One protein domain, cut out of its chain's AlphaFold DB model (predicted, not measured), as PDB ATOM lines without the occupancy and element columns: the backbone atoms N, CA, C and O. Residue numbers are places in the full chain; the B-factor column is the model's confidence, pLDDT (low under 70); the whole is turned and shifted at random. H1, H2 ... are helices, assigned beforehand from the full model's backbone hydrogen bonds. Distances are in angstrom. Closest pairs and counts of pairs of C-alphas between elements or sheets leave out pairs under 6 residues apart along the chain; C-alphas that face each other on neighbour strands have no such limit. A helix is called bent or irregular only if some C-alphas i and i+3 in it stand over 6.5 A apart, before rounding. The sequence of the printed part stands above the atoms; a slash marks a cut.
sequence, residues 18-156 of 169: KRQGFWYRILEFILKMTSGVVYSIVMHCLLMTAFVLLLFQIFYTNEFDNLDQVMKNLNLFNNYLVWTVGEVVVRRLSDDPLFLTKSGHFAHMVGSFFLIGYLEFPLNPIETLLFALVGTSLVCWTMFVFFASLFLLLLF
ATOM      1  N   LYS A  18     -22.890  40.113 -34.833       67.69
ATOM      2  CA  LYS A  18     -21.431  39.952 -34.753       67.69
ATOM      3  C   LYS A  18     -20.849  40.596 -33.493       67.69
ATOM      4  O   LYS A  18     -19.992  39.990 -32.848       67.69
ATOM      5  N   ARG A  19     -21.332  41.785 -33.103       67.56
ATOM      6  CA  ARG A  19     -20.968  42.421 -31.823       67.56
ATOM      7  C   ARG A  19     -21.429  41.587 -30.634       67.56
ATOM      8  O   ARG A  19     -20.637  41.363 -29.726       67.56
ATOM      9  N   GLN A  20     -22.660  41.085 -30.653       68.44
ATOM     10  CA  GLN A  20     -23.199  40.239 -29.590       68.44
ATOM     11  C   GLN A  20     -22.365  38.959 -29.415       68.44
ATOM     12  O   GLN A  20     -21.988  38.628 -28.295       68.44
ATOM     13  N   GLY A  21     -21.971  38.302 -30.512       68.38
ATOM     14  CA  GLY A  21     -21.090  37.127 -30.475       68.38
ATOM     15  C   GLY A  21     -19.638  37.417 -30.059       68.38
ATOM     16  O   GLY A  21     -18.928  36.514 -29.615       68.38
ATOM     17  N   PHE A  22     -19.155  38.654 -30.200       71.62
ATOM     18  CA  PHE A  22     -17.850  39.069 -29.670       71.62
ATOM     19  C   PHE A  22     -17.906  39.280 -28.153       71.62
ATOM     20  O   PHE A  22     -17.092  38.711 -27.429       71.62
ATOM     21  N   TRP A  23     -18.905  40.025 -27.671       68.31
ATOM     22  CA  TRP A  23     -19.120  40.244 -26.237       68.31
ATOM     23  C   TRP A  23     -19.382  38.943 -25.483       68.31
ATOM     24  O   TRP A  23     -18.850  38.759 -24.394       68.31
ATOM     25  N   TYR A  24     -20.123  38.017 -26.098       69.75
ATOM     26  CA  TYR A  24     -20.323  36.667 -25.578       69.75
ATOM     27  C   TYR A  24     -18.994  35.946 -25.327       69.75
ATOM     28  O   TYR A  24     -18.752  35.478 -24.221       69.75
ATOM     29  N   ARG A  25     -18.097  35.921 -26.322       69.75
ATOM     30  CA  ARG A  25     -16.798  35.233 -26.223       69.75
ATOM     31  C   ARG A  25     -15.856  35.872 -25.208       69.75
ATOM     32  O   ARG A  25     -15.130  35.164 -24.521       69.75
ATOM     33  N   ILE A  26     -15.866  37.202 -25.101       71.50
ATOM     34  CA  ILE A  26     -15.105  37.897 -24.053       71.50
ATOM     35  C   ILE A  26     -15.616  37.484 -22.678       71.50
ATOM     36  O   ILE A  26     -14.826  37.173 -21.791       71.50
ATOM     37  N   LEU A  27     -16.932  37.487 -22.499       68.81
ATOM     38  CA  LEU A  27     -17.520  37.192 -21.208       68.81
ATOM     39  C   LEU A  27     -17.336  35.720 -20.814       68.81
ATOM     40  O   LEU A  27     -17.030  35.432 -19.662       68.81
ATOM     41  N   GLU A  28     -17.425  34.814 -21.785       70.19
ATOM     42  CA  GLU A  28     -17.051  33.407 -21.648       70.19
ATOM     43  C   GLU A  28     -15.611  33.242 -21.175       70.19
ATOM     44  O   GLU A  28     -15.355  32.556 -20.187       70.19
ATOM     45  N   PHE A  29     -14.669  33.904 -21.843       69.44
ATOM     46  CA  PHE A  29     -13.264  33.850 -21.463       69.44
ATOM     47  C   PHE A  29     -13.046  34.342 -20.027       69.44
ATOM     48  O   PHE A  29     -12.362  33.682 -19.247       69.44
ATOM     49  N   ILE A  30     -13.662  35.469 -19.657       69.88
ATOM     50  CA  ILE A  30     -13.555  36.023 -18.303       69.88
ATOM     51  C   ILE A  30     -14.098  35.029 -17.273       69.88
ATOM     52  O   ILE A  30     -13.405  34.732 -16.306       69.88
ATOM     53  N   LEU A  31     -15.292  34.475 -17.497       67.19
ATOM     54  CA  LEU A  31     -15.917  33.532 -16.567       67.19
ATOM     55  C   LEU A  31     -15.109  32.243 -16.403       67.19
ATOM     56  O   LEU A  31     -14.975  31.749 -15.286       67.19
ATOM     57  N   LYS A  32     -14.530  31.721 -17.488       68.50
ATOM     58  CA  LYS A  32     -13.679  30.522 -17.444       68.50
ATOM     59  C   LYS A  32     -12.362  30.767 -16.710       68.50
ATOM     60  O   LYS A  32     -11.897  29.899 -15.978       68.50
ATOM     61  N   MET A  33     -11.776  31.956 -16.849       64.88
ATOM     62  CA  MET A  33     -10.560  32.326 -16.116       64.88
ATOM     63  C   MET A  33     -10.811  32.503 -14.610       64.88
ATOM     64  O   MET A  33      -9.893  32.324 -13.811       64.88
ATOM     65  N   THR A  34     -12.042  32.831 -14.207       64.56
ATOM     66  CA  THR A  34     -12.395  33.123 -12.808       64.56
ATOM     67  C   THR A  34     -13.149  31.996 -12.108       64.56
ATOM     68  O   THR A  34     -13.236  31.994 -10.884       64.56
ATOM     69  N   SER A  35     -13.641  30.993 -12.840       61.88
ATOM     70  CA  SER A  35     -14.151  29.738 -12.265       61.88
ATOM     71  C   SER A  35     -13.032  28.783 -11.819       61.88
ATOM     72  O   SER A  35     -13.289  27.788 -11.139       61.88
ATOM     73  N   GLY A  36     -11.779  29.094 -12.172       63.47
ATOM     74  CA  GLY A  36     -10.614  28.260 -11.905       63.47
ATOM     75  C   GLY A  36     -10.209  28.186 -10.428       63.47
ATOM     76  O   GLY A  36     -10.279  29.158  -9.673       63.47
ATOM     77  N   VAL A  37      -9.685  27.021 -10.037       67.56
ATOM     78  CA  VAL A  37      -9.149  26.745  -8.691       67.56
ATOM     79  C   VAL A  37      -8.066  27.756  -8.291       67.56
ATOM     80  O   VAL A  37      -8.027  28.188  -7.145       67.56
ATOM     81  N   VAL A  38      -7.230  28.192  -9.237       68.12
ATOM     82  CA  VAL A  38      -6.133  29.144  -8.983       68.12
ATOM     83  C   VAL A  38      -6.655  30.499  -8.504       68.12
ATOM     84  O   VAL A  38      -6.166  31.018  -7.503       68.12
ATOM     85  N   TYR A  39      -7.673  31.055  -9.170       73.50
ATOM     86  CA  TYR A  39      -8.285  32.320  -8.756       73.50
ATOM     87  C   TYR A  39      -8.874  32.209  -7.346       73.50
ATOM     88  O   TYR A  39      -8.631  33.071  -6.500       73.50
ATOM     89  N   SER A  40      -9.586  31.112  -7.075       75.56
ATOM     90  CA  SER A  40     -10.150  30.856  -5.752       75.56
ATOM     91  C   SER A  40      -9.062  30.760  -4.678       75.56
ATOM     92  O   SER A  40      -9.170  31.438  -3.660       75.56
ATOM     93  N   ILE A  41      -7.969  30.027  -4.915       78.06
ATOM     94  CA  ILE A  41      -6.843  29.935  -3.969       78.06
ATOM     95  C   ILE A  41      -6.261  31.320  -3.668       78.06
ATOM     96  O   ILE A  41      -6.084  31.664  -2.502       78.06
ATOM     97  N   VAL A  42      -5.998  32.134  -4.696       77.94
ATOM     98  CA  VAL A  42      -5.442  33.485  -4.512       77.94
ATOM     99  C   VAL A  42      -6.378  34.356  -3.669       77.94
ATOM    100  O   VAL A  42      -5.916  35.022  -2.741       77.94
ATOM    101  N   MET A  43      -7.689  34.303  -3.930       80.38
ATOM    102  CA  MET A  43      -8.693  35.011  -3.128       80.38
ATOM    103  C   MET A  43      -8.671  34.571  -1.661       80.38
ATOM    104  O   MET A  43      -8.615  35.416  -0.769       80.38
ATOM    105  N   HIS A  44      -8.659  33.262  -1.401       84.12
ATOM    106  CA  HIS A  44      -8.625  32.723  -0.041       84.12
ATOM    107  C   HIS A  44      -7.342  33.130   0.696       84.12
ATOM    108  O   HIS A  44      -7.414  33.571   1.839       84.12
ATOM    109  N   CYS A  45      -6.177  33.057   0.043       83.69
ATOM    110  CA  CYS A  45      -4.904  33.476   0.634       83.69
ATOM    111  C   CYS A  45      -4.927  34.947   1.069       83.69
ATOM    112  O   CYS A  45      -4.471  35.272   2.166       83.69
ATOM    113  N   LEU A  46      -5.482  35.837   0.244       81.69
ATOM    114  CA  LEU A  46      -5.586  37.261   0.570       81.69
ATOM    115  C   LEU A  46      -6.555  37.520   1.726       81.69
ATOM    116  O   LEU A  46      -6.229  38.286   2.632       81.69
ATOM    117  N   LEU A  47      -7.711  36.851   1.733       84.12
ATOM    118  CA  LEU A  47      -8.707  36.980   2.799       84.12
ATOM    119  C   LEU A  47      -8.177  36.455   4.137       84.12
ATOM    120  O   LEU A  47      -8.327  37.117   5.160       84.12
ATOM    121  N   MET A  48      -7.480  35.318   4.120       85.31
ATOM    122  CA  MET A  48      -6.799  34.784   5.300       85.31
ATOM    123  C   MET A  48      -5.676  35.708   5.775       85.31
ATOM    124  O   MET A  48      -5.524  35.909   6.975       85.31
ATOM    125  N   THR A  49      -4.921  36.318   4.856       85.31
ATOM    126  CA  THR A  49      -3.866  37.282   5.209       85.31
ATOM    127  C   THR A  49      -4.452  38.507   5.913       85.31
ATOM    128  O   THR A  49      -3.981  38.872   6.986       85.31
ATOM    129  N   ALA A  50      -5.513  39.107   5.364       81.94
ATOM    130  CA  ALA A  50      -6.200  40.234   5.995       81.94
ATOM    131  C   ALA A  50      -6.783  39.862   7.370       81.94
ATOM    132  O   ALA A  50      -6.683  40.639   8.314       81.94
ATOM    133  N   PHE A  51      -7.329  38.652   7.522       84.25
ATOM    134  CA  PHE A  51      -7.824  38.170   8.812       84.25
ATOM    135  C   PHE A  51      -6.713  37.987   9.851       84.25
ATOM    136  O   PHE A  51      -6.858  38.417  10.993       84.25
ATOM    137  N   VAL A  52      -5.583  37.391   9.467       85.19
ATOM    138  CA  VAL A  52      -4.432  37.230  10.368       85.19
ATOM    139  C   VAL A  52      -3.906  38.592  10.815       85.19
ATOM    140  O   VAL A  52      -3.656  38.782  12.004       85.19
ATOM    141  N   LEU A  53      -3.787  39.557   9.900       82.56
ATOM    142  CA  LEU A  53      -3.363  40.912  10.250       82.56
ATOM    143  C   LEU A  53      -4.372  41.621  11.162       82.56
ATOM    144  O   LEU A  53      -3.956  42.270  12.118       82.56
ATOM    145  N   LEU A  54      -5.679  41.425  10.951       80.19
ATOM    146  CA  LEU A  54      -6.717  41.917  11.860       80.19
ATOM    147  C   LEU A  54      -6.542  41.350  13.279       80.19
ATOM    148  O   LEU A  54      -6.620  42.100  14.249       80.19
ATOM    149  N   LEU A  55      -6.264  40.048  13.421       81.00
ATOM    150  CA  LEU A  55      -5.977  39.447  14.730       81.00
ATOM    151  C   LEU A  55      -4.728  40.063  15.370       81.00
ATOM    152  O   LEU A  55      -4.757  40.406  16.552       81.00
ATOM    153  N   PHE A  56      -3.650  40.244  14.602       79.69
ATOM    154  CA  PHE A  56      -2.453  40.922  15.104       79.69
ATOM    155  C   PHE A  56      -2.769  42.341  15.581       79.69
ATOM    156  O   PHE A  56      -2.306  42.731  16.650       79.69
ATOM    157  N   GLN A  57      -3.598  43.084  14.850       73.88
ATOM    158  CA  GLN A  57      -3.977  44.436  15.245       73.88
ATOM    159  C   GLN A  57      -4.774  44.472  16.553       73.88
ATOM    160  O   GLN A  57      -4.470  45.283  17.429       73.88
ATOM    161  N   ILE A  58      -5.739  43.559  16.712       74.75
ATOM    162  CA  ILE A  58      -6.558  43.433  17.927       74.75
ATOM    163  C   ILE A  58      -5.688  43.120  19.152       74.75
ATOM    164  O   ILE A  58      -5.900  43.692  20.217       74.75
ATOM    165  N   PHE A  59      -4.726  42.203  19.020       73.69
ATOM    166  CA  PHE A  59      -3.960  41.709  20.168       73.69
ATOM    167  C   PHE A  59      -2.671  42.487  20.463       73.69
ATOM    168  O   PHE A  59      -2.206  42.430  21.601       73.69
ATOM    169  N   TYR A  60      -2.076  43.183  19.483       67.75
ATOM    170  CA  TYR A  60      -0.709  43.710  19.617       67.75
ATOM    171  C   TYR A  60      -0.527  45.216  19.387       67.75
ATOM    172  O   TYR A  60       0.518  45.719  19.796       67.75
ATOM    173  N   THR A  61      -1.456  45.948  18.750       62.19
ATOM    174  CA  THR A  61      -1.164  47.344  18.336       62.19
ATOM    175  C   THR A  61      -1.934  48.457  19.031       62.19
ATOM    176  O   THR A  61      -1.403  49.560  19.048       62.19
ATOM    177  N   ASN A  62      -3.121  48.220  19.590       54.53
ATOM    178  CA  ASN A  62      -3.737  49.026  20.654       54.53
ATOM    179  C   ASN A  62      -5.196  48.596  20.824       54.53
ATOM    180  O   ASN A  62      -5.905  48.413  19.841       54.53
ATOM    181  N   GLU A  63      -5.532  48.435  22.101       58.12
ATOM    182  CA  GLU A  63      -6.788  48.210  22.820       58.12
ATOM    183  C   GLU A  63      -8.103  48.357  22.033       58.12
ATOM    184  O   GLU A  63      -8.219  49.111  21.079       58.12
ATOM    185  N   PHE A  64      -9.122  47.622  22.480       60.38
ATOM    186  CA  PHE A  64     -10.492  47.499  21.962       60.38
ATOM    187  C   PHE A  64     -11.289  48.812  21.713       60.38
ATOM    188  O   PHE A  64     -12.512  48.766  21.608       60.38
ATOM    189  N   ASP A  65     -10.651  49.971  21.576       67.00
ATOM    190  CA  ASP A  65     -11.239  51.281  21.280       67.00
ATOM    191  C   ASP A  65     -12.106  51.276  20.012       67.00
ATOM    192  O   ASP A  65     -13.104  51.987  19.938       67.00
ATOM    193  N   ASN A  66     -11.786  50.413  19.040       73.19
ATOM    194  CA  ASN A  66     -12.569  50.213  17.814       73.19
ATOM    195  C   ASN A  66     -13.348  48.883  17.814       73.19
ATOM    196  O   ASN A  66     -13.473  48.230  16.773       73.19
ATOM    197  N   LEU A  67     -13.882  48.464  18.971       77.50
ATOM    198  CA  LEU A  67     -14.631  47.208  19.128       77.50
ATOM    199  C   LEU A  67     -15.741  47.051  18.077       77.50
ATOM    200  O   LEU A  67     -15.857  45.989  17.474       77.50
ATOM    201  N   ASP A  68     -16.520  48.099  17.812       81.75
ATOM    202  CA  ASP A  68     -17.625  48.043  16.843       81.75
ATOM    203  C   ASP A  68     -17.134  47.709  15.430       81.75
ATOM    204  O   ASP A  68     -17.721  46.887  14.719       81.75
ATOM    205  N   GLN A  69     -16.011  48.301  15.030       80.38
ATOM    206  CA  GLN A  69     -15.394  48.067  13.732       80.38
ATOM    207  C   GLN A  69     -14.764  46.673  13.644       80.38
ATOM    208  O   GLN A  69     -14.877  46.004  12.612       80.38
ATOM    209  N   VAL A  70     -14.153  46.204  14.734       80.56
ATOM    210  CA  VAL A  70     -13.654  44.831  14.874       80.56
ATOM    211  C   VAL A  70     -14.801  43.833  14.746       80.56
ATOM    212  O   VAL A  70     -14.721  42.916  13.933       80.56
ATOM    213  N   MET A  71     -15.904  44.040  15.463       83.81
ATOM    214  CA  MET A  71     -17.073  43.160  15.427       83.81
ATOM    215  C   MET A  71     -17.746  43.154  14.051       83.81
ATOM    216  O   MET A  71     -18.116  42.087  13.557       83.81
ATOM    217  N   LYS A  72     -17.853  44.312  13.384       85.44
ATOM    218  CA  LYS A  72     -18.328  44.410  11.993       85.44
ATOM    219  C   LYS A  72     -17.458  43.568  11.055       85.44
ATOM    220  O   LYS A  72     -17.993  42.778  10.280       85.44
ATOM    221  N   ASN A  73     -16.135  43.687  11.145       84.06
ATOM    222  CA  ASN A  73     -15.212  42.958  10.273       84.06
ATOM    223  C   ASN A  73     -15.145  41.457  10.576       84.06
ATOM    224  O   ASN A  73     -15.141  40.653   9.645       84.06
ATOM    225  N   LEU A  74     -15.193  41.061  11.850       84.62
ATOM    226  CA  LEU A  74     -15.335  39.659  12.247       84.62
ATOM    227  C   LEU A  74     -16.639  39.060  11.720       84.62
ATOM    228  O   LEU A  74     -16.634  37.944  11.210       84.62
ATOM    229  N   ASN A  75     -17.747  39.804  11.770       88.12
ATOM    230  CA  ASN A  75     -19.012  39.361  11.186       88.12
ATOM    231  C   ASN A  75     -18.925  39.210   9.662       88.12
ATOM    232  O   ASN A  75     -19.448  38.237   9.121       88.12
ATOM    233  N   LEU A  76     -18.260  40.129   8.956       87.31
ATOM    234  CA  LEU A  76     -18.028  40.000   7.511       87.31
ATOM    235  C   LEU A  76     -17.178  38.765   7.183       87.31
ATOM    236  O   LEU A  76     -17.531  38.005   6.282       87.31
ATOM    237  N   PHE A  77     -16.111  38.522   7.947       86.75
ATOM    238  CA  PHE A  77     -15.260  37.348   7.769       86.75
ATOM    239  C   PHE A  77     -15.992  36.036   8.093       86.75
ATOM    240  O   PHE A  77     -15.929  35.086   7.317       86.75
ATOM    241  N   ASN A  78     -16.760  35.990   9.183       87.50
ATOM    242  CA  ASN A  78     -17.589  34.834   9.529       87.50
ATOM    243  C   ASN A  78     -18.632  34.546   8.445       87.50
ATOM    244  O   ASN A  78     -18.813  33.391   8.061       87.50
ATOM    245  N   ASN A  79     -19.283  35.582   7.905       88.81
ATOM    246  CA  ASN A  79     -20.184  35.426   6.767       88.81
ATOM    247  C   ASN A  79     -19.446  34.834   5.564       88.81
ATOM    248  O   ASN A  79     -19.932  33.874   4.974       88.81
ATOM    249  N   TYR A  80     -18.265  35.355   5.229       88.62
ATOM    250  CA  TYR A  80     -17.431  34.794   4.168       88.62
ATOM    251  C   TYR A  80     -17.146  33.297   4.389       88.62
ATOM    252  O   TYR A  80     -17.398  32.506   3.485       88.62
ATOM    253  N   LEU A  81     -16.735  32.884   5.595       88.94
ATOM    254  CA  LEU A  81     -16.499  31.470   5.918       88.94
ATOM    255  C   LEU A  81     -17.749  30.602   5.730       88.94
ATOM    256  O   LEU A  81     -17.661  29.524   5.142       88.94
ATOM    257  N   VAL A  82     -18.914  31.064   6.196       90.69
ATOM    258  CA  VAL A  82     -20.192  30.352   6.015       90.69
ATOM    259  C   VAL A  82     -20.499  30.167   4.529       90.69
ATOM    260  O   VAL A  82     -20.876  29.070   4.115       90.69
ATOM    261  N   TRP A  83     -20.291  31.202   3.712       88.62
ATOM    262  CA  TRP A  83     -20.509  31.122   2.268       88.62
ATOM    263  C   TRP A  83     -19.494  30.230   1.558       88.62
ATOM    264  O   TRP A  83     -19.894  29.485   0.669       88.62
ATOM    265  N   THR A  84     -18.225  30.227   1.967       84.75
ATOM    266  CA  THR A  84     -17.211  29.300   1.443       84.75
ATOM    267  C   THR A  84     -17.551  27.849   1.780       84.75
ATOM    268  O   THR A  84     -17.489  26.978   0.916       84.75
ATOM    269  N   VAL A  85     -17.972  27.555   3.014       87.56
ATOM    270  CA  VAL A  85     -18.431  26.202   3.374       87.56
ATOM    271  C   VAL A  85     -19.670  25.825   2.560       87.56
ATOM    272  O   VAL A  85     -19.740  24.722   2.019       87.56
ATOM    273  N   GLY A  86     -20.621  26.752   2.417       86.00
ATOM    274  CA  GLY A  86     -21.795  26.578   1.567       86.00
ATOM    275  C   GLY A  86     -21.429  26.288   0.111       86.00
ATOM    276  O   GLY A  86     -21.995  25.381  -0.490       86.00
ATOM    277  N   GLU A  87     -20.440  26.987  -0.443       84.75
ATOM    278  CA  GLU A  87     -19.913  26.747  -1.786       84.75
ATOM    279  C   GLU A  87     -19.345  25.328  -1.926       84.75
ATOM    280  O   GLU A  87     -19.660  24.639  -2.895       84.75
ATOM    281  N   VAL A  88     -18.550  24.856  -0.960       84.06
ATOM    282  CA  VAL A  88     -18.009  23.485  -0.969       84.06
ATOM    283  C   VAL A  88     -19.138  22.451  -0.951       84.06
ATOM    284  O   VAL A  88     -19.094  21.472  -1.698       84.06
ATOM    285  N   VAL A  89     -20.177  22.680  -0.145       85.81
ATOM    286  CA  VAL A  89     -21.371  21.826  -0.113       85.81
ATOM    287  C   VAL A  89     -22.094  21.853  -1.462       85.81
ATOM    288  O   VAL A  89     -22.431  20.799  -1.995       85.81
ATOM    289  N   VAL A  90     -22.274  23.030  -2.063       83.81
ATOM    290  CA  VAL A  90     -22.886  23.187  -3.391       83.81
ATOM    291  C   VAL A  90     -22.083  22.445  -4.462       83.81
ATOM    292  O   VAL A  90     -22.670  21.677  -5.219       83.81
ATOM    293  N   ARG A  91     -20.750  22.564  -4.467       80.12
ATOM    294  CA  ARG A  91     -19.848  21.799  -5.353       80.12
ATOM    295  C   ARG A  91     -19.958  20.295  -5.171       80.12
ATOM    296  O   ARG A  91     -19.719  19.549  -6.113       80.12
ATOM    297  N   ARG A  92     -20.301  19.833  -3.969       83.62
ATOM    298  CA  ARG A  92     -20.474  18.404  -3.699       83.62
ATOM    299  C   ARG A  92     -21.820  17.864  -4.179       83.62
ATOM    300  O   ARG A  92     -21.896  16.668  -4.470       83.62
ATOM    301  N   LEU A  93     -22.852  18.708  -4.183       85.19
ATOM    302  CA  LEU A  93     -24.253  18.324  -4.382       85.19
ATOM    303  C   LEU A  93     -24.821  18.698  -5.758       85.19
ATOM    304  O   LEU A  93     -25.879  18.192  -6.117       85.19
ATOM    305  N   SER A  94     -24.163  19.588  -6.498       80.56
ATOM    306  CA  SER A  94     -24.639  20.101  -7.781       80.56
ATOM    307  C   SER A  94     -23.627  19.834  -8.882       80.56
ATOM    308  O   SER A  94     -22.477  20.249  -8.777       80.56
ATOM    309  N   ASP A  95     -24.101  19.250  -9.977       77.31
ATOM    310  CA  ASP A  95     -23.330  19.109 -11.215       77.31
ATOM    311  C   ASP A  95     -23.557  20.288 -12.179       77.31
ATOM    312  O   ASP A  95     -22.923  20.347 -13.228       77.31
ATOM    313  N   ASP A  96     -24.450  21.238 -11.851       74.38
ATOM    314  CA  ASP A  96     -24.710  22.420 -12.686       74.38
ATOM    315  C   ASP A  96     -23.534  23.416 -12.614       74.38
ATOM    316  O   ASP A  96     -23.391  24.126 -11.608       74.38
ATOM    317  N   PRO A  97     -22.723  23.548 -13.680       68.44
ATOM    318  CA  PRO A  97     -21.534  24.394 -13.673       68.44
ATOM    319  C   PRO A  97     -21.876  25.883 -13.497       68.44
ATOM    320  O   PRO A  97     -21.074  26.638 -12.930       68.44
ATOM    321  N   LEU A  98     -23.075  26.321 -13.913       70.19
ATOM    322  CA  LEU A  98     -23.538  27.700 -13.727       70.19
ATOM    323  C   LEU A  98     -23.745  27.995 -12.251       70.19
ATOM    324  O   LEU A  98     -23.349  29.053 -11.757       70.19
ATOM    325  N   PHE A  99     -24.387  27.057 -11.564       73.50
ATOM    326  CA  PHE A  99     -24.682  27.182 -10.150       73.50
ATOM    327  C   PHE A  99     -23.395  27.177  -9.321       73.50
ATOM    328  O   PHE A  99     -23.237  28.040  -8.458       73.50
ATOM    329  N   LEU A 100     -22.429  26.316  -9.668       73.38
ATOM    330  CA  LEU A 100     -21.108  26.269  -9.025       73.38
ATOM    331  C   LEU A 100     -20.310  27.564  -9.212       73.38
ATOM    332  O   LEU A 100     -19.734  28.103  -8.265       73.38
ATOM    333  N   THR A 101     -20.296  28.094 -10.436       72.56
ATOM    334  CA  THR A 101     -19.593  29.346 -10.738       72.56
ATOM    335  C   THR A 101     -20.214  30.503  -9.959       72.56
ATOM    336  O   THR A 101     -19.493  31.313  -9.375       72.56
ATOM    337  N   LYS A 102     -21.547  30.568  -9.878       75.00
ATOM    338  CA  LYS A 102     -22.250  31.612  -9.121       75.00
ATOM    339  C   LYS A 102     -21.994  31.526  -7.626       75.00
ATOM    340  O   LYS A 102     -21.711  32.556  -7.021       75.00
ATOM    341  N   SER A 103     -22.072  30.332  -7.037       79.62
ATOM    342  CA  SER A 103     -21.835  30.164  -5.602       79.62
ATOM    343  C   SER A 103     -20.420  30.592  -5.217       79.62
ATOM    344  O   SER A 103     -20.256  31.300  -4.227       79.62
ATOM    345  N   GLY A 104     -19.414  30.255  -6.036       79.31
ATOM    346  CA  GLY A 104     -18.027  30.660  -5.787       79.31
ATOM    347  C   GLY A 104     -17.822  32.172  -5.888       79.31
ATOM    348  O   GLY A 104     -17.246  32.786  -4.992       79.31
ATOM    349  N   HIS A 105     -18.353  32.812  -6.935       80.62
ATOM    350  CA  HIS A 105     -18.240  34.267  -7.085       80.62
ATOM    351  C   HIS A 105     -19.023  35.029  -6.016       80.62
ATOM    352  O   HIS A 105     -18.562  36.071  -5.557       80.62
ATOM    353  N   PHE A 106     -20.167  34.504  -5.577       82.44
ATOM    354  CA  PHE A 106     -20.925  35.090  -4.480       82.44
ATOM    355  C   PHE A 106     -20.163  34.998  -3.150       82.44
ATOM    356  O   PHE A 106     -20.041  36.004  -2.454       82.44
ATOM    357  N   ALA A 107     -19.579  33.839  -2.828       84.56
ATOM    358  CA  ALA A 107     -18.737  33.687  -1.641       84.56
ATOM    359  C   ALA A 107     -17.543  34.656  -1.675       84.56
ATOM    360  O   ALA A 107     -17.285  35.373  -0.707       84.56
ATOM    361  N   HIS A 108     -16.865  34.766  -2.821       85.12
ATOM    362  CA  HIS A 108     -15.766  35.712  -3.002       85.12
ATOM    363  C   HIS A 108     -16.207  37.181  -2.921       85.12
ATOM    364  O   HIS A 108     -15.462  37.988  -2.377       85.12
ATOM    365  N   MET A 109     -17.406  37.536  -3.394       85.25
ATOM    366  CA  MET A 109     -17.971  38.884  -3.241       85.25
ATOM    367  C   MET A 109     -18.186  39.237  -1.762       85.25
ATOM    368  O   MET A 109     -17.855  40.344  -1.338       85.25
ATOM    369  N   VAL A 110     -18.676  38.290  -0.953       85.44
ATOM    370  CA  VAL A 110     -18.794  38.481   0.503       85.44
ATOM    371  C   VAL A 110     -17.414  38.658   1.145       85.44
ATOM    372  O   VAL A 110     -17.231  39.565   1.956       85.44
ATOM    373  N   GLY A 111     -16.421  37.865   0.730       85.88
ATOM    374  CA  GLY A 111     -15.027  38.055   1.141       85.88
ATOM    375  C   GLY A 111     -14.476  39.431   0.745       85.88
ATOM    376  O   GLY A 111     -13.814  40.101   1.534       85.88
ATOM    377  N   SER A 112     -14.802  39.920  -0.448       84.19
ATOM    378  CA  SER A 112     -14.403  41.249  -0.906       84.19
ATOM    379  C   SER A 112     -14.964  42.377  -0.030       84.19
ATOM    380  O   SER A 112     -14.252  43.350   0.211       84.19
ATOM    381  N   PHE A 113     -16.174  42.249   0.525       84.31
ATOM    382  CA  PHE A 113     -16.678  43.224   1.504       84.31
ATOM    383  C   PHE A 113     -15.864  43.249   2.797       84.31
ATOM    384  O   PHE A 113     -15.664  44.325   3.359       84.31
ATOM    385  N   PHE A 114     -15.357  42.099   3.245       86.69
ATOM    386  CA  PHE A 114     -14.422  42.052   4.368       86.69
ATOM    387  C   PHE A 114     -13.128  42.821   4.056       86.69
ATOM    388  O   PHE A 114     -12.681  43.600   4.890       86.69
ATOM    389  N   LEU A 115     -12.568  42.702   2.845       83.94
ATOM    390  CA  LEU A 115     -11.377  43.478   2.461       83.94
ATOM    391  C   LEU A 115     -11.628  44.993   2.467       83.94
ATOM    392  O   LEU A 115     -10.756  45.749   2.885       83.94
ATOM    393  N   ILE A 116     -12.814  45.442   2.041       82.50
ATOM    394  CA  ILE A 116     -13.196  46.861   2.127       82.50
ATOM    395  C   ILE A 116     -13.300  47.298   3.588       82.50
ATOM    396  O   ILE A 116     -12.759  48.336   3.952       82.50
ATOM    397  N   GLY A 117     -13.967  46.503   4.427       80.31
ATOM    398  CA  GLY A 117     -14.087  46.802   5.852       80.31
ATOM    399  C   GLY A 117     -12.735  46.812   6.574       80.31
ATOM    400  O   GLY A 117     -12.551  47.582   7.515       80.31
ATOM    401  N   TYR A 118     -11.773  46.010   6.110       79.88
ATOM    402  CA  TYR A 118     -10.411  45.982   6.637       79.88
ATOM    403  C   TYR A 118      -9.633  47.270   6.325       79.88
ATOM    404  O   TYR A 118      -8.873  47.744   7.163       79.88
ATOM    405  N   LEU A 119      -9.863  47.892   5.163       81.31
ATOM    406  CA  LEU A 119      -9.252  49.184   4.810       81.31
ATOM    407  C   LEU A 119      -9.697  50.342   5.714       81.31
ATOM    408  O   LEU A 119      -9.054  51.388   5.716       81.31
ATOM    409  N   GLU A 120     -10.782  50.174   6.470       80.62
ATOM    410  CA  GLU A 120     -11.223  51.168   7.446       80.62
ATOM    411  C   GLU A 120     -10.304  51.185   8.698       80.62
ATOM    412  O   GLU A 120     -10.410  52.108   9.508       80.62
ATOM    413  N   PHE A 121      -9.427  50.186   8.905       77.62
ATOM    414  CA  PHE A 121      -8.489  50.156  10.036       77.62
ATOM    415  C   PHE A 121      -7.287  51.089   9.822       77.62
ATOM    416  O   PHE A 121      -6.898  51.357   8.683       77.62
ATOM    417  N   PRO A 122      -6.645  51.564  10.906       76.50
ATOM    418  CA  PRO A 122      -5.387  52.296  10.823       76.50
ATOM    419  C   PRO A 122      -4.250  51.353  10.399       76.50
ATOM    420  O   PRO A 122      -3.502  50.828  11.220       76.50
ATOM    421  N   LEU A 123      -4.143  51.126   9.092       78.75
ATOM    422  CA  LEU A 123      -3.086  50.335   8.472       78.75
ATOM    423  C   LEU A 123      -1.810  51.166   8.319       78.75
ATOM    424  O   LEU A 123      -1.850  52.392   8.166       78.75
ATOM    425  N   ASN A 124      -0.654  50.499   8.295       83.00
ATOM    426  CA  ASN A 124       0.569  51.191   7.893       83.00
ATOM    427  C   ASN A 124       0.520  51.539   6.385       83.00
ATOM    428  O   ASN A 124      -0.199  50.893   5.625       83.00
ATOM    429  N   PRO A 125       1.295  52.529   5.899       82.06
ATOM    430  CA  PRO A 125       1.203  52.970   4.503       82.06
ATOM    431  C   PRO A 125       1.444  51.873   3.454       82.06
ATOM    432  O   PRO A 125       0.882  51.942   2.360       82.06
ATOM    433  N   ILE A 126       2.266  50.864   3.770       82.62
ATOM    434  CA  ILE A 126       2.556  49.738   2.870       82.62
ATOM    435  C   ILE A 126       1.337  48.818   2.777       82.62
ATOM    436  O   ILE A 126       0.919  48.461   1.677       82.62
ATOM    437  N   GLU A 127       0.743  48.471   3.917       78.94
ATOM    438  CA  GLU A 127      -0.497  47.699   3.998       78.94
ATOM    439  C   GLU A 127      -1.642  48.426   3.299       78.94
ATOM    440  O   GLU A 127      -2.326  47.822   2.476       78.94
ATOM    441  N   THR A 128      -1.805  49.729   3.541       81.88
ATOM    442  CA  THR A 128      -2.811  50.553   2.864       81.88
ATOM    443  C   THR A 128      -2.652  50.479   1.353       81.88
ATOM    444  O   THR A 128      -3.627  50.225   0.653       81.88
ATOM    445  N   LEU A 129      -1.435  50.658   0.828       82.81
ATOM    446  CA  LEU A 129      -1.188  50.594  -0.611       82.81
ATOM    447  C   LEU A 129      -1.483  49.198  -1.177       82.81
ATOM    448  O   LEU A 129      -2.140  49.080  -2.212       82.81
ATOM    449  N   LEU A 130      -1.022  48.146  -0.494       80.75
ATOM    450  CA  LEU A 130      -1.214  46.760  -0.910       80.75
ATOM    451  C   LEU A 130      -2.701  46.391  -0.948       80.75
ATOM    452  O   LEU A 130      -3.194  45.923  -1.975       80.75
ATOM    453  N   PHE A 131      -3.427  46.627   0.146       80.81
ATOM    454  CA  PHE A 131      -4.842  46.283   0.249       80.81
ATOM    455  C   PHE A 131      -5.729  47.207  -0.586       80.81
ATOM    456  O   PHE A 131      -6.720  46.739  -1.139       80.81
ATOM    457  N   ALA A 132      -5.370  48.480  -0.770       81.94
ATOM    458  CA  ALA A 132      -6.113  49.363  -1.662       81.94
ATOM    459  C   ALA A 132      -5.967  48.921  -3.123       81.94
ATOM    460  O   ALA A 132      -6.971  48.831  -3.825       81.94
ATOM    461  N   LEU A 133      -4.756  48.596  -3.588       82.06
ATOM    462  CA  LEU A 133      -4.546  48.165  -4.973       82.06
ATOM    463  C   LEU A 133      -5.125  46.774  -5.231       82.06
ATOM    464  O   LEU A 133      -5.917  46.594  -6.158       82.06
ATOM    465  N   VAL A 134      -4.748  45.790  -4.416       78.94
ATOM    466  CA  VAL A 134      -5.144  44.393  -4.622       78.94
ATOM    467  C   VAL A 134      -6.598  44.187  -4.208       78.94
ATOM    468  O   VAL A 134      -7.390  43.662  -4.986       78.94
ATOM    469  N   GLY A 135      -6.983  44.654  -3.019       75.00
ATOM    470  CA  GLY A 135      -8.334  44.489  -2.486       75.00
ATOM    471  C   GLY A 135      -9.395  45.187  -3.333       75.00
ATOM    472  O   GLY A 135     -10.349  44.533  -3.748       75.00
ATOM    473  N   THR A 136      -9.215  46.469  -3.679       77.62
ATOM    474  CA  THR A 136     -10.197  47.199  -4.510       77.62
ATOM    475  C   THR A 136     -10.335  46.580  -5.897       77.62
ATOM    476  O   THR A 136     -11.450  46.416  -6.387       77.62
ATOM    477  N   SER A 137      -9.222  46.175  -6.522       80.44
ATOM    478  CA  SER A 137      -9.264  45.506  -7.828       80.44
ATOM    479  C   SER A 137     -10.079  44.214  -7.766       80.44
ATOM    480  O   SER A 137     -10.882  43.948  -8.657       80.44
ATOM    481  N   LEU A 138      -9.938  43.442  -6.687       77.62
ATOM    482  CA  LEU A 138     -10.681  42.201  -6.481       77.62
ATOM    483  C   LEU A 138     -12.155  42.428  -6.140       77.62
ATOM    484  O   LEU A 138     -12.996  41.655  -6.590       77.62
ATOM    485  N   VAL A 139     -12.492  43.485  -5.401       78.44
ATOM    486  CA  VAL A 139     -13.888  43.894  -5.165       78.44
ATOM    487  C   VAL A 139     -14.563  44.245  -6.488       78.44
ATOM    488  O   VAL A 139     -15.620  43.709  -6.813       78.44
ATOM    489  N   CYS A 140     -13.940  45.121  -7.277       81.56
ATOM    490  CA  CYS A 140     -14.457  45.509  -8.586       81.56
ATOM    491  C   CYS A 140     -14.608  44.289  -9.499       81.56
ATOM    492  O   CYS A 140     -15.598  44.167 -10.218       81.56
ATOM    493  N   TRP A 141     -13.651  43.364  -9.433       79.50
ATOM    494  CA  TRP A 141     -13.660  42.144 -10.221       79.50
ATOM    495  C   TRP A 141     -14.771  41.169  -9.811       79.50
ATOM    496  O   TRP A 141     -15.537  40.731 -10.667       79.50
ATOM    497  N   THR A 142     -14.916  40.856  -8.520       79.56
ATOM    498  CA  THR A 142     -15.977  39.955  -8.027       79.56
ATOM    499  C   THR A 142     -17.366  40.510  -8.328       79.56
ATOM    500  O   THR A 142     -18.227  39.765  -8.793       79.56
ATOM    501  N   MET A 143     -17.560  41.823  -8.166       78.94
ATOM    502  CA  MET A 143     -18.791  42.517  -8.547       78.94
ATOM    503  C   MET A 143     -19.060  42.419 -10.045       78.94
ATOM    504  O   MET A 143     -20.148  42.008 -10.450       78.94
ATOM    505  N   PHE A 144     -18.070  42.759 -10.876       81.56
ATOM    506  CA  PHE A 144     -18.198  42.686 -12.327       81.56
ATOM    507  C   PHE A 144     -18.611  41.284 -12.778       81.56
ATOM    508  O   PHE A 144     -19.590  41.141 -13.508       81.56
ATOM    509  N   VAL A 145     -17.916  40.247 -12.305       75.69
ATOM    510  CA  VAL A 145     -18.203  38.867 -12.704       75.69
ATOM    511  C   VAL A 145     -19.566  38.403 -12.189       75.69
ATOM    512  O   VAL A 145     -20.318  37.779 -12.939       75.69
ATOM    513  N   PHE A 146     -19.936  38.749 -10.953       75.94
ATOM    514  CA  PHE A 146     -21.255  38.427 -10.410       75.94
ATOM    515  C   PHE A 146     -22.374  39.039 -11.264       75.94
ATOM    516  O   PHE A 146     -23.232  38.308 -11.765       75.94
ATOM    517  N   PHE A 147     -22.332  40.349 -11.522       77.12
ATOM    518  CA  PHE A 147     -23.342  41.017 -12.348       77.12
ATOM    519  C   PHE A 147     -23.336  40.530 -13.795       77.12
ATOM    520  O   PHE A 147     -24.403  40.334 -14.375       77.12
ATOM    521  N   ALA A 148     -22.166  40.271 -14.378       73.38
ATOM    522  CA  ALA A 148     -22.081  39.757 -15.737       73.38
ATOM    523  C   ALA A 148     -22.657  38.330 -15.849       73.38
ATOM    524  O   ALA A 148     -23.351  38.020 -16.818       73.38
ATOM    525  N   SER A 149     -22.472  37.491 -14.823       68.94
ATOM    526  CA  SER A 149     -23.089  36.159 -14.745       68.94
ATOM    527  C   SER A 149     -24.620  36.205 -14.596       68.94
ATOM    528  O   SER A 149     -25.320  35.314 -15.083       68.94
ATOM    529  N   LEU A 150     -25.162  37.253 -13.960       70.69
ATOM    530  CA  LEU A 150     -26.606  37.505 -13.888       70.69
ATOM    531  C   LEU A 150     -27.153  38.021 -15.224       70.69
ATOM    532  O   LEU A 150     -28.184  37.548 -15.695       70.69
ATOM    533  N   PHE A 151     -26.441  38.957 -15.853       68.19
ATOM    534  CA  PHE A 151     -26.814  39.570 -17.126       68.19
ATOM    535  C   PHE A 151     -26.869  38.554 -18.276       68.19
ATOM    536  O   PHE A 151     -27.777  38.609 -19.105       68.19
ATOM    537  N   LEU A 152     -25.964  37.567 -18.290       62.94
ATOM    538  CA  LEU A 152     -26.001  36.455 -19.247       62.94
ATOM    539  C   LEU A 152     -27.291  35.643 -19.176       62.94
ATOM    540  O   LEU A 152     -27.842  35.290 -20.215       62.94
ATOM    541  N   LEU A 153     -27.785  35.377 -17.966       61.06
ATOM    542  CA  LEU A 153     -29.016  34.615 -17.759       61.06
ATOM    543  C   LEU A 153     -30.251  35.362 -18.291       61.06
ATOM    544  O   LEU A 153     -31.238  34.738 -18.665       61.06
ATOM    545  N   LEU A 154     -30.194  36.697 -18.296       62.59
ATOM    546  CA  LEU A 154     -31.286  37.560 -18.742       62.59
ATOM    547  C   LEU A 154     -31.326  37.734 -20.266       62.59
ATOM    548  O   LEU A 154     -32.401  37.965 -20.812       62.59
ATOM    549  N   LEU A 155     -30.181  37.638 -20.952       58.12
ATOM    550  CA  LEU A 155     -30.076  37.911 -22.392       58.12
ATOM    551  C   LEU A 155     -29.922  36.678 -23.277       58.12
ATOM    552  O   LEU A 155     -30.277  36.742 -24.454       58.12
ATOM    553  N   PHE A 156     -29.389  35.575 -22.755       55.94
ATOM    554  CA  PHE A 156     -29.146  34.375 -23.548       55.94
ATOM    555  C   PHE A 156     -30.105  33.257 -23.126       55.94
ATOM    556  O   PHE A 156     -30.180  32.880 -21.959       55.94
TER     557      PHE A 156
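This is residues 18 to 156 of the 169 residues of an uncharacterized protein of Microthlaspi erraticum (UniProt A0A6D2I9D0). Four long helices make an elongated up-and-down bundle, with H4 in the middle and H2, H3 and H5 packed around it, while a fifth helix, H1, reaches out past one end. Residues 18 to 23 of H1 stick out free, and the bundle is loosely closed, for H3 and H5 are apart and H2 meets H3 with only part of its length. The printed part has 139 residues with five named helices, H1 to H5 in that order, and no named strand; the class is all helix. It is only just compact, close to loose, with a radius of gyration of the C-alphas of 17.0 A, and it spans 58 by 33 by 24 A.

Find C-alpha 125 at (1.203, 52.970, 4.503); from there H5, the longest helix, residues 125 to 155, runs 43.9 A to C-alpha 155 at (-30.076, 37.911, -22.392). H4 holds residues 97 to 118 and is 31.7 A long. H3, residues 64 to 93, runs 41.6 A; it has a kink of 38 degrees near residue 71 and is irregular, with C-alphas 65 and 68 at 8.4 A. H2, residues 37 to 60, is 34.1 A long. Look for C-alpha 18 at (-21.431, 39.952, -34.753), where H1, residues 18 to 34, begins its 24.7 A.

Start at H4, the hub, which touches three helices. H5 touches it at a shallow tilt of 31 degrees, opposite ways, a hairpin; the closest C-alphas, those of Ser 112 and Val 139, are 5.0 A apart. H3 and H4 are a hairpin too, touching at a shallow tilt of 10 degrees, opposite ways, with the C-alphas of Trp 83 and Ala 107 closest at 5.0 A. H2 touches H4 the same way at 25 degrees, a shallow tilt, closest at the C-alphas of Leu 47 and Gly 111, 6.6 A. The hairpin of H2 and H3 only just touches, with 3 pairs of C-alphas within 8 A, the closest those of Ile 58 and Phe 64 at 6.9 A. H2 and H5 are near each other; H3 is apart from H5 and from H1. With residues 27 to 31 alone, H1 touches H5 at a steep tilt of 50 degrees, opposite ways; the C-alphas of Leu 31 and Val 145 are closest, at 7.0 A. In H1, H2 and H4 every O i to N i+4 pair is within hydrogen-bond range; in H3 24 of 26 are, in H5 26 of 27.

The two C-alphas farthest apart, those of Lys 18 and Glu 63, are 60.0 A apart. The printed part has no cut; the link from H4 to H5 is short, the other three are tight. The mean pLDDT of the printed part is 77.3, and residues 29 to 38, 60 to 65 and 151 to 156 are among those under 70.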